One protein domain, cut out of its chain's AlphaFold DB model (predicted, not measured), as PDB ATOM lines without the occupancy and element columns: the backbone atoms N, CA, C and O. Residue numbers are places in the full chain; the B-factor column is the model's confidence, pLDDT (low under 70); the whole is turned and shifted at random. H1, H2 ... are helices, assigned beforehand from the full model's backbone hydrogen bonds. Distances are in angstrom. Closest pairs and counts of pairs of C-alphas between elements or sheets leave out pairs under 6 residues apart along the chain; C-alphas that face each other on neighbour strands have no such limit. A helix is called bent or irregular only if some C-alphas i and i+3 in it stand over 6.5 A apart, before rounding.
ATOM      1  N   ILE A 139      33.929  33.405  10.842       90.56
ATOM      2  CA  ILE A 139      32.518  33.098  10.549       90.56
ATOM      3  C   ILE A 139      32.328  31.597  10.297       90.56
ATOM      4  O   ILE A 139      31.485  30.958  10.928       90.56
ATOM      5  N   ALA A 140      33.135  31.022   9.402       93.00
ATOM      6  CA  ALA A 140      33.035  29.622   9.013       93.00
ATOM      7  C   ALA A 140      33.294  28.677  10.196       93.00
ATOM      8  O   ALA A 140      32.593  27.678  10.353       93.00
ATOM      9  N   SER A 141      34.280  28.986  11.045       91.56
ATOM     10  CA  SER A 141      34.580  28.158  12.218       91.56
ATOM     11  C   SER A 141      33.455  28.209  13.248       91.56
ATOM     12  O   SER A 141      33.015  27.152  13.691       91.56
ATOM     13  N   LEU A 142      32.913  29.391  13.559       89.94
ATOM     14  CA  LEU A 142      31.810  29.525  14.511       89.94
ATOM     15  C   LEU A 142      30.529  28.831  14.021       89.94
ATOM     16  O   LEU A 142      29.882  28.120  14.794       89.94
ATOM     17  N   LEU A 143      30.185  28.970  12.736       90.94
ATOM     18  CA  LEU A 143      29.039  28.272  12.141       90.94
ATOM     19  C   LEU A 143      29.218  26.750  12.193       90.94
ATOM     20  O   LEU A 143      28.300  26.035  12.599       90.94
ATOM     21  N   LYS A 144      30.417  26.251  11.871       89.38
ATOM     22  CA  LYS A 144      30.739  24.821  11.960       89.38
ATOM     23  C   LYS A 144      30.730  24.308  13.401       89.38
ATOM     24  O   LYS A 144      30.281  23.187  13.644       89.38
ATOM     25  N   SER A 145      31.185  25.105  14.367       85.25
ATOM     26  CA  SER A 145      31.100  24.777  15.793       85.25
ATOM     27  C   SER A 145      29.648  24.661  16.246       85.25
ATOM     28  O   SER A 145      29.298  23.680  16.899       85.25
ATOM     29  N   LYS A 146      28.780  25.593  15.835       85.19
ATOM     30  CA  LYS A 146      27.340  25.525  16.118       85.19
ATOM     31  C   LYS A 146      26.687  24.291  15.493       85.19
ATOM     32  O   LYS A 146      25.905  23.608  16.151       85.19
ATOM     33  N   GLU A 147      27.022  23.972  14.245       85.50
ATOM     34  CA  GLU A 147      26.514  22.773  13.574       85.50
ATOM     35  C   GLU A 147      27.000  21.486  14.256       85.50
ATOM     36  O   GLU A 147      26.207  20.581  14.514       85.50
ATOM     37  N   SER A 148      28.283  21.416  14.618       81.44
ATOM     38  CA  SER A 148      28.861  20.279  15.347       81.44
ATOM     39  C   SER A 148      28.201  20.099  16.711       81.44
ATOM     40  O   SER A 148      27.912  18.977  17.120       81.44
ATOM     41  N   TYR A 149      27.896  21.201  17.396       75.75
ATOM     42  CA  TYR A 149      27.183  21.180  18.665       75.75
ATOM     43  C   TYR A 149      25.756  20.627  18.512       75.75
ATOM     44  O   TYR A 149      25.352  19.743  19.266       75.75
ATOM     45  N   ARG A 150      25.030  21.058  17.471       71.88
ATOM     46  CA  ARG A 150      23.699  20.532  17.124       71.88
ATOM     47  C   ARG A 150      23.729  19.049  16.735       71.88
ATOM     48  O   ARG A 150      22.782  18.314  17.012       71.88
ATOM     49  N   ASN A 151      24.795  18.601  16.075       71.62
ATOM     50  CA  ASN A 151      24.895  17.244  15.541       71.62
ATOM     51  C   ASN A 151      25.537  16.228  16.495       71.62
ATOM     52  O   ASN A 151      25.295  15.034  16.303       71.62
ATOM     53  N   GLY A 152      26.304  16.677  17.492       68.75
ATOM     54  CA  GLY A 152      27.027  15.838  18.450       68.75
ATOM     55  C   GLY A 152      26.731  16.199  19.906       68.75
ATOM     56  O   GLY A 152      26.031  15.452  20.580       68.75
ATOM     57  N   GLY A 153      27.234  17.349  20.374       65.06
ATOM     58  CA  GLY A 153      27.271  17.702  21.804       65.06
ATOM     59  C   GLY A 153      25.908  17.730  22.500       65.06
ATOM     60  O   GLY A 153      25.762  17.166  23.578       65.06
ATOM     61  N   TYR A 154      24.886  18.308  21.864       70.31
ATOM     62  CA  TYR A 154      23.533  18.318  22.433       70.31
ATOM     63  C   TYR A 154      22.914  16.914  22.506       70.31
ATOM     64  O   TYR A 154      22.208  16.608  23.459       70.31
ATOM     65  N   LYS A 155      23.204  16.036  21.537       75.25
ATOM     66  CA  LYS A 155      22.612  14.691  21.474       75.25
ATOM     67  C   LYS A 155      23.134  13.757  22.557       75.25
ATOM     68  O   LYS A 155      22.408  12.867  22.979       75.25
ATOM     69  N   GLU A 156      24.389  13.919  22.970       78.75
ATOM     70  CA  GLU A 156      24.958  13.125  24.062       78.75
ATOM     71  C   GLU A 156      24.281  13.487  25.387       78.75
ATOM     72  O   GLU A 156      23.736  12.607  26.047       78.75
ATOM     73  N   THR A 157      24.182  14.784  25.697       79.06
ATOM     74  CA  THR A 157      23.424  15.271  26.859       79.06
ATOM     75  C   THR A 157      21.947  14.883  26.781       79.06
ATOM     76  O   THR A 157      21.387  14.405  27.762       79.06
ATOM     77  N   GLU A 158      21.305  15.037  25.621       82.50
ATOM     78  CA  GLU A 158      19.908  14.636  25.407       82.50
ATOM     79  C   GLU A 158      19.712  13.141  25.673       82.50
ATOM     80  O   GLU A 158      18.801  12.768  26.406       82.50
ATOM     81  N   LYS A 159      20.613  12.291  25.170       85.94
ATOM     82  CA  LYS A 159      20.574  10.845  25.390       85.94
ATOM     83  C   LYS A 159      20.771  10.474  26.861       85.94
ATOM     84  O   LYS A 159      20.029   9.637  27.365       85.94
ATOM     85  N   GLU A 160      21.729  11.084  27.556       84.88
ATOM     86  CA  GLU A 160      21.946  10.853  28.994       84.88
ATOM     87  C   GLU A 160      20.708  11.229  29.817       84.88
ATOM     88  O   GLU A 160      20.281  10.471  30.695       84.88
ATOM     89  N   VAL A 161      20.088  12.370  29.498       85.94
ATOM     90  CA  VAL A 161      18.843  12.794  30.139       85.94
ATOM     91  C   VAL A 161      17.708  11.830  29.800       85.94
ATOM     92  O   VAL A 161      17.012  11.383  30.705       85.94
ATOM     93  N   GLU A 162      17.522  11.442  28.538       87.56
ATOM     94  CA  GLU A 162      16.490  10.476  28.145       87.56
ATOM     95  C   GLU A 162      16.659   9.122  28.847       87.56
ATOM     96  O   GLU A 162      15.678   8.552  29.330       87.56
ATOM     97  N   GLU A 163      17.883   8.606  28.954       86.69
ATOM     98  CA  GLU A 163      18.184   7.368  29.680       86.69
ATOM     99  C   GLU A 163      17.845   7.490  31.172       86.69
ATOM    100  O   GLU A 163      17.225   6.579  31.737       86.69
ATOM    101  N   LEU A 164      18.181   8.620  31.804       83.75
ATOM    102  CA  LEU A 164      17.809   8.900  33.190       83.75
ATOM    103  C   LEU A 164      16.286   8.952  33.354       83.75
ATOM    104  O   LEU A 164      15.737   8.265  34.218       83.75
ATOM    105  N   LEU A 165      15.591   9.727  32.521       84.88
ATOM    106  CA  LEU A 165      14.139   9.885  32.581       84.88
ATOM    107  C   LEU A 165      13.424   8.542  32.380       84.88
ATOM    108  O   LEU A 165      12.558   8.183  33.182       84.88
ATOM    109  N   ASN A 166      13.864   7.744  31.404       84.81
ATOM    110  CA  ASN A 166      13.355   6.395  31.158       84.81
ATOM    111  C   ASN A 166      13.597   5.463  32.352       84.81
ATOM    112  O   ASN A 166      12.672   4.783  32.800       84.81
ATOM    113  N   LYS A 167      14.811   5.463  32.925       81.88
ATOM    114  CA  LYS A 167      15.152   4.662  34.115       81.88
ATOM    115  C   LYS A 167      14.280   5.020  35.317       81.88
ATOM    116  O   LYS A 167      13.993   4.157  36.147       81.88
ATOM    117  N   LYS A 168      13.875   6.285  35.427       80.69
ATOM    118  CA  LYS A 168      13.045   6.775  36.530       80.69
ATOM    119  C   LYS A 168      11.548   6.721  36.219       80.69
ATOM    120  O   LYS A 168      10.764   6.838  37.150       80.69
ATOM    121  N   GLY A 169      11.125   6.481  34.978       80.31
ATOM    122  CA  GLY A 169       9.707   6.506  34.596       80.31
ATOM    123  C   GLY A 169       9.115   7.921  34.583       80.31
ATOM    124  O   GLY A 169       7.946   8.111  34.921       80.31
ATOM    125  N   ILE A 170       9.939   8.914  34.247       85.12
ATOM    126  CA  ILE A 170       9.540  10.310  34.034       85.12
ATOM    127  C   ILE A 170       9.463  10.528  32.527       85.12
ATOM    128  O   ILE A 170      10.338  10.085  31.789       85.12
ATOM    129  N   THR A 171       8.418  11.196  32.049       86.12
ATOM    130  CA  THR A 171       8.334  11.528  30.622       86.12
ATOM    131  C   THR A 171       9.174  12.763  30.299       86.12
ATOM    132  O   THR A 171       9.300  13.672  31.121       86.12
ATOM    133  N   SER A 172       9.710  12.839  29.075       85.81
ATOM    134  CA  SER A 172      10.467  14.012  28.602       85.81
ATOM    135  C   SER A 172       9.678  15.316  28.782       85.81
ATOM    136  O   SER A 172      10.209  16.298  29.292       85.81
ATOM    137  N   LYS A 173       8.370  15.288  28.494       87.38
ATOM    138  CA  LYS A 173       7.481  16.443  28.660       87.38
ATOM    139  C   LYS A 173       7.373  16.916  30.114       87.38
ATOM    140  O   LYS A 173       7.505  18.102  30.369       87.38
ATOM    141  N   GLU A 174       7.172  16.007  31.066       87.88
ATOM    142  CA  GLU A 174       7.072  16.374  32.488       87.88
ATOM    143  C   GLU A 174       8.359  17.016  33.008       87.88
ATOM    144  O   GLU A 174       8.318  17.981  33.769       87.88
ATOM    145  N   PHE A 175       9.507  16.490  32.584       88.75
ATOM    146  CA  PHE A 175      10.794  17.063  32.946       88.75
ATOM    147  C   PHE A 175      11.006  18.438  32.301       88.75
ATOM    148  O   PHE A 175      11.406  19.369  32.996       88.75
ATOM    149  N   GLN A 176      10.683  18.585  31.012       87.31
ATOM    150  CA  GLN A 176      10.735  19.863  30.292       87.31
ATOM    151  C   GLN A 176       9.861  20.931  30.960       87.31
ATOM    152  O   GLN A 176      10.347  22.028  31.235       87.31
ATOM    153  N   ASP A 177       8.611  20.590  31.283       89.12
ATOM    154  CA  ASP A 177       7.670  21.487  31.958       89.12
ATOM    155  C   ASP A 177       8.222  21.933  33.326       89.12
ATOM    156  O   ASP A 177       8.127  23.107  33.676       89.12
ATOM    157  N   ALA A 178       8.865  21.029  34.078       87.69
ATOM    158  CA  ALA A 178       9.473  21.351  35.369       87.69
ATOM    159  C   ALA A 178      10.709  22.259  35.245       87.69
ATOM    160  O   ALA A 178      10.860  23.210  36.014       87.69
ATOM    161  N   ILE A 179      11.610  21.997  34.289       89.44
ATOM    162  CA  ILE A 179      12.841  22.792  34.142       89.44
ATOM    163  C   ILE A 179      12.610  24.164  33.502       89.44
ATOM    164  O   ILE A 179      13.458  25.039  33.707       89.44
ATOM    165  N   ALA A 180      11.501  24.342  32.773       86.44
ATOM    166  CA  ALA A 180      11.094  25.591  32.129       86.44
ATOM    167  C   ALA A 180      10.495  26.626  33.100       86.44
ATOM    168  O   ALA A 180      10.277  27.773  32.716       86.44
ATOM    169  N   ILE A 181      10.235  26.249  34.356       88.75
ATOM    170  CA  ILE A 181       9.749  27.171  35.386       88.75
ATOM    171  C   ILE A 181      10.843  28.201  35.715       88.75
ATOM    172  O   ILE A 181      11.934  27.836  36.155       88.75
ATOM    173  N   GLU A 182      10.536  29.490  35.533       84.94
ATOM    174  CA  GLU A 182      11.466  30.602  35.802       84.94
ATOM    175  C   GLU A 182      11.768  30.790  37.300       84.94
ATOM    176  O   GLU A 182      12.889  31.125  37.678       84.94
ATOM    177  N   ASP A 183      10.774  30.564  38.165       90.69
ATOM    178  CA  ASP A 183      10.919  30.674  39.619       90.69
ATOM    179  C   ASP A 183      11.680  29.464  40.182       90.69
ATOM    180  O   ASP A 183      11.201  28.329  40.135       90.69
ATOM    181  N   GLN A 184      12.859  29.716  40.757       86.88
ATOM    182  CA  GLN A 184      13.760  28.676  41.255       86.88
ATOM    183  C   GLN A 184      13.139  27.807  42.360       86.88
ATOM    184  O   GLN A 184      13.395  26.602  42.395       86.88
ATOM    185  N   ASN A 185      12.314  28.382  43.242       87.31
ATOM    186  CA  ASN A 185      11.683  27.627  44.326       87.31
ATOM    187  C   ASN A 185      10.608  26.695  43.761       87.31
ATOM    188  O   ASN A 185      10.587  25.509  44.088       87.31
ATOM    189  N   LYS A 186       9.772  27.202  42.848       89.44
ATOM    190  CA  LYS A 186       8.731  26.400  42.183       89.44
ATOM    191  C   LYS A 186       9.321  25.323  41.275       89.44
ATOM    192  O   LYS A 186       8.804  24.211  41.224       89.44
ATOM    193  N   LYS A 187      10.425  25.625  40.589       87.69
ATOM    194  CA  LYS A 187      11.193  24.649  39.809       87.69
ATOM    195  C   LYS A 187      11.706  23.518  40.695       87.69
ATOM    196  O   LYS A 187      11.573  22.347  40.348       87.69
ATOM    197  N   GLU A 188      12.281  23.853  41.848       87.81
ATOM    198  CA  GLU A 188      12.775  22.845  42.780       87.81
ATOM    199  C   GLU A 188      11.640  21.993  43.370       87.81
ATOM    200  O   GLU A 188      11.803  20.782  43.511       87.81
ATOM    201  N   GLU A 189      10.490  22.593  43.680       88.94
ATOM    202  CA  GLU A 189       9.287  21.868  44.109       88.94
ATOM    203  C   GLU A 189       8.783  20.901  43.029       88.94
ATOM    204  O   GLU A 189       8.545  19.731  43.331       88.94
ATOM    205  N   ALA A 190       8.716  21.337  41.768       88.44
ATOM    206  CA  ALA A 190       8.312  20.488  40.648       88.44
ATOM    207  C   ALA A 190       9.274  19.302  40.440       88.44
ATOM    208  O   ALA A 190       8.842  18.159  40.286       88.44
ATOM    209  N   LEU A 191      10.592  19.533  40.510       87.44
ATOM    210  CA  LEU A 191      11.587  18.457  40.428       87.44
ATOM    211  C   LEU A 191      11.502  17.493  41.625       87.44
ATOM    212  O   LEU A 191      11.639  16.280  41.447       87.44
ATOM    213  N   LYS A 192      11.231  18.003  42.835       88.56
ATOM    214  CA  LYS A 192      10.972  17.180  44.033       88.56
ATOM    215  C   LYS A 192       9.739  16.304  43.858       88.56
ATOM    216  O   LYS A 192       9.771  15.137  44.242       88.56
ATOM    217  N   GLU A 193       8.667  16.828  43.277       87.25
ATOM    218  CA  GLU A 193       7.451  16.058  43.012       87.25
ATOM    219  C   GLU A 193       7.720  14.899  42.040       87.25
ATOM    220  O   GLU A 193       7.359  13.751  42.326       87.25
ATOM    221  N   LEU A 194       8.456  15.161  40.951       86.44
ATOM    222  CA  LEU A 194       8.883  14.128  40.002       86.44
ATOM    223  C   LEU A 194       9.768  13.061  40.671       86.44
ATOM    224  O   LEU A 194       9.533  11.859  40.501       86.44
ATOM    225  N   ALA A 195      10.739  13.468  41.492       84.44
ATOM    226  CA  ALA A 195      11.605  12.546  42.232       84.44
ATOM    227  C   ALA A 195      10.823  11.684  43.247       84.44
ATOM    228  O   ALA A 195      11.047  10.477  43.360       84.44
ATOM    229  N   ASN A 196       9.849  12.261  43.950       80.56
ATOM    230  CA  ASN A 196       9.053  11.550  44.954       80.56
ATOM    231  C   ASN A 196       8.073  10.540  44.335       80.56
ATOM    232  O   ASN A 196       7.861   9.446  44.881       80.56
ATOM    233  N   ARG A 197       7.499  10.857  43.168       75.38
ATOM    234  CA  ARG A 197       6.571   9.964  42.452       75.38
ATOM    235  C   ARG A 197       7.255   8.667  42.017       75.38
ATOM    236  O   ARG A 197       6.707   7.575  42.177       75.38
ATOM    237  N   THR A 198       8.489   8.779  41.541       62.88
ATOM    238  CA  THR A 198       9.309   7.642  41.096       62.88
ATOM    239  C   THR A 198       9.803   6.803  42.270       62.88
ATOM    240  O   THR A 198       9.745   5.572  42.217       62.88
ATOM    241  N   ASN A 199      10.155   7.454  43.384       58.72
ATOM    242  CA  ASN A 199      10.486   6.786  44.640       58.72
ATOM    243  C   ASN A 199       9.302   5.934  45.148       58.72
ATOM    244  O   ASN A 199       9.507   4.854  45.688       58.72
ATOM    245  N   THR A 200       8.053   6.342  44.899       56.75
ATOM    246  CA  THR A 200       6.849   5.584  45.297       56.75
ATOM    247  C   THR A 200       6.602   4.345  44.422       56.75
ATOM    248  O   THR A 200       6.227   3.287  44.936       56.75
ATOM    249  N   PHE A 201       6.845   4.443  43.109       55.06
ATOM    250  CA  PHE A 201       6.692   3.333  42.159       55.06
ATOM    251  C   PHE A 201       7.785   2.262  42.335       55.06
ATOM    252  O   PHE A 201       7.471   1.076  42.445       55.06
ATOM    253  N   PHE A 202       9.053   2.672  42.468       55.62
ATOM    254  CA  PHE A 202      10.174   1.755  42.708       55.62
ATOM    255  C   PHE A 202      10.207   1.196  44.133       55.62
ATOM    256  O   PHE A 202      10.500   0.014  44.299       55.62
ATOM    257  N   LYS A 203       9.844   1.974  45.168       53.00
ATOM    258  CA  LYS A 203       9.680   1.413  46.521       53.00
ATOM    259  C   LYS A 203       8.622   0.314  46.518       53.00
ATOM    260  O   LYS A 203       8.883  -0.746  47.069       53.00
ATOM    261  N   ARG A 204       7.470   0.497  45.855       52.56
ATOM    262  CA  ARG A 204       6.429  -0.549  45.770       52.56
ATOM    263  C   ARG A 204       6.903  -1.846  45.105       52.56
ATOM    264  O   ARG A 204       6.456  -2.904  45.536       52.56
ATOM    265  N   SER A 205       7.799  -1.797  44.114       52.31
ATOM    266  CA  SER A 205       8.349  -3.017  43.499       52.31
ATOM    267  C   SER A 205       9.492  -3.640  44.322       52.31
ATOM    268  O   SER A 205       9.539  -4.861  44.476       52.31
ATOM    269  N   LEU A 206      10.361  -2.825  44.934       45.25
ATOM    270  CA  LEU A 206      11.515  -3.268  45.737       45.25
ATOM    271  C   LEU A 206      11.202  -3.604  47.206       45.25
ATOM    272  O   LEU A 206      12.004  -4.297  47.838       45.25
ATOM    273  N   TYR A 207      10.033  -3.217  47.739       46.50
ATOM    274  CA  TYR A 207       9.523  -3.671  49.048       46.50
ATOM    275  C   TYR A 207       9.410  -5.205  49.137       46.50
ATOM    276  O   TYR A 207       9.338  -5.747  50.237       46.50
ATOM    277  N   THR A 218      18.802  10.425  45.816       74.38
ATOM    278  CA  THR A 218      19.729  10.542  44.672       74.38
ATOM    279  C   THR A 218      19.049  10.885  43.348       74.38
ATOM    280  O   THR A 218      19.667  11.501  42.493       74.38
ATOM    281  N   THR A 219      17.773  10.533  43.173       79.81
ATOM    282  CA  THR A 219      16.989  10.905  41.986       79.81
ATOM    283  C   THR A 219      16.779  12.418  41.866       79.81
ATOM    284  O   THR A 219      16.769  12.928  40.753       79.81
ATOM    285  N   LEU A 220      16.593  13.147  42.972       84.25
ATOM    286  CA  LEU A 220      16.426  14.602  42.923       84.25
ATOM    287  C   LEU A 220      17.731  15.280  42.504       84.25
ATOM    288  O   LEU A 220      17.707  16.153  41.641       84.25
ATOM    289  N   GLU A 221      18.851  14.878  43.102       85.56
ATOM    290  CA  GLU A 221      20.180  15.351  42.718       85.56
ATOM    291  C   GLU A 221      20.493  15.029  41.247       85.56
ATOM    292  O   GLU A 221      20.849  15.945  40.515       85.56
ATOM    293  N   GLU A 222      20.239  13.803  40.771       85.12
ATOM    294  CA  GLU A 222      20.414  13.422  39.356       85.12
ATOM    295  C   GLU A 222      19.564  14.300  38.408       85.12
ATOM    296  O   GLU A 222      20.055  14.781  37.388       85.12
ATOM    297  N   LEU A 223      18.293  14.568  38.751       85.81
ATOM    298  CA  LEU A 223      17.422  15.446  37.955       85.81
ATOM    299  C   LEU A 223      17.900  16.904  37.957       85.81
ATOM    300  O   LEU A 223      17.787  17.588  36.937       85.81
ATOM    301  N   LYS A 224      18.426  17.391  39.089       88.00
ATOM    302  CA  LYS A 224      19.021  18.731  39.195       88.00
ATOM    303  C   LYS A 224      20.289  18.837  38.348       88.00
ATOM    304  O   LYS A 224      20.411  19.799  37.595       88.00
ATOM    305  N   GLU A 225      21.173  17.845  38.413       88.25
ATOM    306  CA  GLU A 225      22.396  17.772  37.602       88.25
ATOM    307  C   GLU A 225      22.072  17.739  36.102       88.25
ATOM    308  O   GLU A 225      22.644  18.506  35.329       88.25
ATOM    309  N   SER A 226      21.090  16.936  35.676       85.50
ATOM    310  CA  SER A 226      20.616  16.933  34.283       85.50
ATOM    311  C   SER A 226      20.026  18.281  33.855       85.50
ATOM    312  O   SER A 226      20.302  18.756  32.753       85.50
ATOM    313  N   ALA A 227      19.242  18.933  34.720       86.12
ATOM    314  CA  ALA A 227      18.683  20.253  34.432       86.12
ATOM    315  C   ALA A 227      19.779  21.324  34.290       86.12
ATOM    316  O   ALA A 227      19.676  22.208  33.438       86.12
ATOM    317  N   GLU A 228      20.827  21.250  35.111       87.12
ATOM    318  CA  GLU A 228      21.987  22.136  35.033       87.12
ATOM    319  C   GLU A 228      22.834  21.857  33.785       87.12
ATOM    320  O   GLU A 228      23.222  22.796  33.094       87.12
ATOM    321  N   SER A 229      23.028  20.587  33.419       84.88
ATOM    322  CA  SER A 229      23.713  20.186  32.183       84.88
ATOM    323  C   SER A 229      23.010  20.718  30.926       84.88
ATOM    324  O   SER A 229      23.654  21.317  30.059       84.88
ATOM    325  N   ILE A 230      21.675  20.611  30.854       83.69
ATOM    326  CA  ILE A 230      20.877  21.210  29.768       83.69
ATOM    327  C   ILE A 230      21.012  22.735  29.772       83.69
ATOM    328  O   ILE A 230      21.212  23.339  28.719       83.69
ATOM    329  N   LYS A 231      20.933  23.379  30.942       84.31
ATOM    330  CA  LYS A 231      21.063  24.838  31.046       84.31
ATOM    331  C   LYS A 231      22.436  25.323  30.570       84.31
ATOM    332  O   LYS A 231      22.505  26.291  29.819       84.31
ATOM    333  N   ASN A 232      23.510  24.644  30.967       84.81
ATOM    334  CA  ASN A 232      24.874  24.951  30.533       84.81
ATOM    335  C   ASN A 232      25.036  24.736  29.025       84.81
ATOM    336  O   ASN A 232      25.671  25.536  28.342       84.81
ATOM    337  N   SER A 233      24.409  23.687  28.498       82.19
ATOM    338  CA  SER A 233      24.365  23.393  27.070       82.19
ATOM    339  C   SER A 233      23.686  24.502  26.259       82.19
ATOM    340  O   SER A 233      24.245  24.985  25.272       82.19
ATOM    341  N   ILE A 234      22.527  24.979  26.721       83.38
ATOM    342  CA  ILE A 234      21.819  26.119  26.122       83.38
ATOM    343  C   ILE A 234      22.670  27.392  26.211       83.38
ATOM    344  O   ILE A 234      22.892  28.040  25.195       83.38
ATOM    345  N   ALA A 235      23.234  27.707  27.382       84.25
ATOM    346  CA  ALA A 235      24.064  28.899  27.568       84.25
ATOM    347  C   ALA A 235      25.318  28.906  26.669       84.25
ATOM    348  O   ALA A 235      25.723  29.952  26.151       84.25
ATOM    349  N   ASN A 236      25.926  27.738  26.446       83.12
ATOM    350  CA  ASN A 236      27.030  27.587  25.500       83.12
ATOM    351  C   ASN A 236      26.571  27.845  24.060       83.12
ATOM    352  O   ASN A 236      27.259  28.548  23.318       83.12
ATOM    353  N   LEU A 237      25.405  27.321  23.667       83.25
ATOM    354  CA  LEU A 237      24.825  27.570  22.347       83.25
ATOM    355  C   LEU A 237      24.522  29.060  22.145       83.25
ATOM    356  O   LEU A 237      24.900  29.610  21.111       83.25
ATOM    357  N   ASP A 238      23.939  29.724  23.142       86.38
ATOM    358  CA  ASP A 238      23.655  31.164  23.118       86.38
ATOM    359  C   ASP A 238      24.944  31.985  22.996       86.38
ATOM    360  O   ASP A 238      25.018  32.918  22.197       86.38
ATOM    361  N   THR A 239      26.009  31.591  23.704       88.25
ATOM    362  CA  THR A 239      27.335  32.229  23.606       88.25
ATOM    363  C   THR A 239      27.921  32.098  22.196       88.25
ATOM    364  O   THR A 239      28.438  33.071  21.635       88.25
ATOM    365  N   VAL A 240      27.813  30.914  21.585       87.50
ATOM    366  CA  VAL A 240      28.255  30.685  20.200       87.50
ATOM    367  C   VAL A 240      27.399  31.495  19.223       87.50
ATOM    368  O   VAL A 240      27.948  32.172  18.356       87.50
ATOM    369  N   SER A 241      26.073  31.495  19.379       88.44
ATOM    370  CA  SER A 241      25.150  32.293  18.561       88.44
ATOM    371  C   SER A 241      25.431  33.793  18.674       88.44
ATOM    372  O   SER A 241      25.457  34.483  17.654       88.44
ATOM    373  N   SER A 242      25.715  34.287  19.879       90.12
ATOM    374  CA  SER A 242      26.095  35.680  20.126       90.12
ATOM    375  C   SER A 242      27.410  36.043  19.435       90.12
ATOM    376  O   SER A 242      27.507  37.093  18.798       90.12
ATOM    377  N   SER A 243      28.397  35.142  19.490       91.31
ATOM    378  CA  SER A 243      29.698  35.309  18.828       91.31
ATOM    379  C   SER A 243      29.569  35.333  17.302       91.31
ATOM    380  O   SER A 243      30.224  36.137  16.641       91.31
ATOM    381  N   ILE A 244      28.691  34.496  16.735       90.62
ATOM    382  CA  ILE A 244      28.368  34.528  15.299       90.62
ATOM    383  C   ILE A 244      27.717  35.862  14.941       90.62
ATOM    384  O   ILE A 244      28.151  36.508  13.988       90.62
ATOM    385  N   GLY A 245      26.721  36.301  15.718       89.38
ATOM    386  CA  GLY A 245      26.079  37.601  15.529       89.38
ATOM    387  C   GLY A 245      27.095  38.743  15.530       89.38
ATOM    388  O   GLY A 245      27.099  39.556  14.608       89.38
ATOM    389  N   LEU A 246      28.028  38.753  16.486       91.94
ATOM    390  CA  LEU A 246      29.094  39.753  16.551       91.94
ATOM    391  C   LEU A 246      29.993  39.715  15.308       91.94
ATOM    392  O   LEU A 246      30.246  40.759  14.712       91.94
ATOM    393  N   ALA A 247      30.445  38.531  14.884       90.75
ATOM    394  CA  ALA A 247      31.293  38.389  13.701       90.75
ATOM    395  C   ALA A 247      30.585  38.879  12.425       90.75
ATOM    396  O   ALA A 247      31.181  39.584  11.606       90.75
ATOM    397  N   LEU A 248      29.297  38.561  12.265       89.81
ATOM    398  CA  LEU A 248      28.484  39.031  11.141       89.81
ATOM    399  C   LEU A 248      28.257  40.547  11.202       89.81
ATOM    400  O   LEU A 248      28.396  41.226  10.185       89.81
ATOM    401  N   PHE A 249      27.984  41.100  12.385       91.62
ATOM    402  CA  PHE A 249      27.867  42.543  12.580       91.62
ATOM    403  C   PHE A 249      29.173  43.272  12.246       91.62
ATOM    404  O   PHE A 249      29.154  44.224  11.470       91.62
ATOM    405  N   MET A 250      30.317  42.807  12.758       88.94
ATOM    406  CA  MET A 250      31.630  43.382  12.442       88.94
ATOM    407  C   MET A 250      31.934  43.293  10.947       88.94
ATOM    408  O   MET A 250      32.474  44.236  10.377       88.94
ATOM    409  N   SER A 251      31.524  42.206  10.285       87.25
ATOM    410  CA  SER A 251      31.626  42.085   8.828       87.25
ATOM    411  C   SER A 251      30.880  43.217   8.133       87.25
ATOM    412  O   SER A 251      31.470  43.933   7.324       87.25
ATOM    413  N   VAL A 252      29.612  43.430   8.494       87.69
ATOM    414  CA  VAL A 252      28.816  44.533   7.950       87.69
ATOM    415  C   VAL A 252      29.435  45.880   8.302       87.69
ATOM    416  O   VAL A 252      29.512  46.731   7.432       87.69
ATOM    417  N   ASN A 253      29.911  46.097   9.526       86.75
ATOM    418  CA  ASN A 253      30.377  47.409   9.968       86.75
ATOM    419  C   ASN A 253      31.765  47.786   9.426       86.75
ATOM    420  O   ASN A 253      32.005  48.953   9.129       86.75
ATOM    421  N   GLU A 254      32.679  46.831   9.258       86.94
ATOM    422  CA  GLU A 254      34.092  47.100   8.953       86.94
ATOM    423  C   GLU A 254      34.443  46.882   7.478       86.94
ATOM    424  O   GLU A 254      35.263  47.628   6.931       86.94
ATOM    425  N   ASN A 255      33.771  45.963   6.779       84.62
ATOM    426  CA  ASN A 255      34.043  45.699   5.370       84.62
ATOM    427  C   ASN A 255      33.263  46.663   4.455       84.62
ATOM    428  O   ASN A 255      32.033  46.708   4.459       84.62
ATOM    429  N   LYS A 256      33.983  47.436   3.632       85.19
ATOM    430  CA  LYS A 256      33.385  48.433   2.728       85.19
ATOM    431  C   LYS A 256      32.450  47.813   1.686       85.19
ATOM    432  O   LYS A 256      31.417  48.412   1.388       85.19
ATOM    433  N   ASP A 257      32.801  46.654   1.140       82.44
ATOM    434  CA  ASP A 257      32.005  45.983   0.113       82.44
ATOM    435  C   ASP A 257      30.716  45.404   0.714       82.44
ATOM    436  O   ASP A 257      29.640  45.591   0.147       82.44
ATOM    437  N   ILE A 258      30.781  44.848   1.932       85.44
ATOM    438  CA  ILE A 258      29.585  44.407   2.667       85.44
ATOM    439  C   ILE A 258      28.706  45.598   3.056       85.44
ATOM    440  O   ILE A 258      27.497  45.529   2.849       85.44
ATOM    441  N   ARG A 259      29.270  46.720   3.537       88.31
ATOM    442  CA  ARG A 259      28.496  47.958   3.779       88.31
ATOM    443  C   ARG A 259      27.776  48.427   2.524       88.31
ATOM    444  O   ARG A 259      26.628  48.858   2.597       88.31
ATOM    445  N   LYS A 260      28.446  48.353   1.372       85.50
ATOM    446  CA  LYS A 260      27.847  48.710   0.089       85.50
ATOM    447  C   LYS A 260      26.695  47.759  -0.239       85.50
ATOM    448  O   LYS A 260      25.603  48.241  -0.503       85.50
ATOM    449  N   ALA A 261      26.905  46.443  -0.175       85.25
ATOM    450  CA  ALA A 261      25.857  45.443  -0.406       85.25
ATOM    451  C   ALA A 261      24.650  45.641   0.531       85.25
ATOM    452  O   ALA A 261      23.512  45.679   0.069       85.25
ATOM    453  N   TYR A 262      24.916  45.871   1.818       89.12
ATOM    454  CA  TYR A 262      23.928  46.218   2.835       89.12
ATOM    455  C   TYR A 262      23.125  47.475   2.459       89.12
ATOM    456  O   TYR A 262      21.897  47.448   2.472       89.12
ATOM    457  N   SER A 263      23.802  48.556   2.055       89.00
ATOM    458  CA  SER A 263      23.152  49.805   1.644       89.00
ATOM    459  C   SER A 263      22.256  49.635   0.417       89.00
ATOM    460  O   SER A 263      21.199  50.252   0.366       89.00
ATOM    461  N   ASN A 264      22.659  48.826  -0.565       87.00
ATOM    462  CA  ASN A 264      21.848  48.619  -1.770       87.00
ATOM    463  C   ASN A 264      20.616  47.766  -1.472       87.00
ATOM    464  O   ASN A 264      19.536  48.040  -1.987       87.00
ATOM    465  N   GLU A 265      20.764  46.747  -0.621       88.69
ATOM    466  CA  GLU A 265      19.618  45.949  -0.183       88.69
ATOM    467  C   GLU A 265      18.603  46.818   0.573       88.69
ATOM    468  O   GLU A 265      17.404  46.702   0.336       88.69
ATOM    469  N   LEU A 266      19.085  47.746   1.408       88.56
ATOM    470  CA  LEU A 266      18.259  48.728   2.120       88.56
ATOM    471  C   LEU A 266      17.452  49.633   1.180       88.56
ATOM    472  O   LEU A 266      16.288  49.920   1.452       88.56
TER     473      LEU A 266
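AT A GLANCE: This is residues 139 to 207 and 218 to 266 of the 362 residues of an uncharacterized protein of Candidatus Nomurabacteria bacterium RIFOXYA1_FULL_35_17 (UniProt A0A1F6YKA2). Look for a long rod: helix H4 is its spine, and the bent but nearly straight helix H1 packs side by side with it, running opposite ways. Near the end of the rod where H4 begins, the helical hairpin H2 and H3 packs on the pair, with H3 crossing H4; at the other end H5 turns off H4 as the short leg of an L. The printed part has 118 residues with five named helices, H1 to H5 in order, and no named strand; its class is all helix. It is extended, with a radius of gyration of the C-alphas of 21.0 A and spans of 73 by 29 by 20 A.

HOW THE PARTS SIT: Begin at H1, residues 139 to 168, assigned as one helix by its hydrogen bonds but bent: C-alphas 151 and 154 are 7.1 A apart. Its arms H1a, residues 139 to 151, and H1b, residues 154 to 168, stand at a shallow tilt of 20 degrees. H2, residues 172 to 179, only just touches H1b, with 3 pairs of C-alphas within 8 A, and only at the corner by their link; the closest C-alphas, of Leu 165 and Ser 172, are 6.8 A apart. H3, residues 184 to 206, forms a helical hairpin with H2, at a steep tilt of 41 degrees; their closest C-alphas, of Ala 178 and Ala 190, are 5.5 A apart. Past the cut comes the hub H4, residues 218 to 254. H4 touches H1a with residues 237 to 248 alone, opposite ways at a shallow tilt of 23 degrees; the closest C-alphas, of Leu 142 and Ile 244, are 6.1 A apart. H4 touches H1b with residues 219 to 233 alone, opposite ways at a shallow tilt of 18 degrees; there the closest C-alphas, of Val 161 and Ser 226, are 6.1 A apart. H3 touches H4 with residues 191 to 195 alone, at a steep tilt of 41 degrees; the closest C-alphas, of Ala 195 and Leu 220, are 5.3 A apart. H5, residues 256 to 266, touches H4 only at the corner, about perpendicular at 82 degrees, with the C-alphas of Val 252 and Ile 258 closest at 5.3 A. In H1a, H1b, H2, H3, H4 and H5 every O i to N i+4 pair is within hydrogen-bond range.

IN THESE COORDINATES: Find C-alpha 139 at (32.518, 33.098, 10.549), where H1a begins its 18.3 A; H1b then spans 21.0 A. H2 is short, at 10.6 A, and H3 is 32.3 A long. From C-alpha 218 at (19.729, 10.542, 44.672), H4 runs 53.1 A. H5, 15.1 A long, ends at C-alpha 266 at (18.259, 48.728, 2.120).

THE WHOLE: Look to Tyr 207 and Lys 260 for the two C-alphas farthest apart, 74.0 A. Residues 208 to 217 are not printed, and C-alphas 207 and 218 are 18.0 A apart across the cut. The links H1 to H2, H2 to H3 and H4 to H5 are tight. The mean pLDDT of the printed part is 82.7; find values under 70 at residues 152 to 153 and 198 to 207.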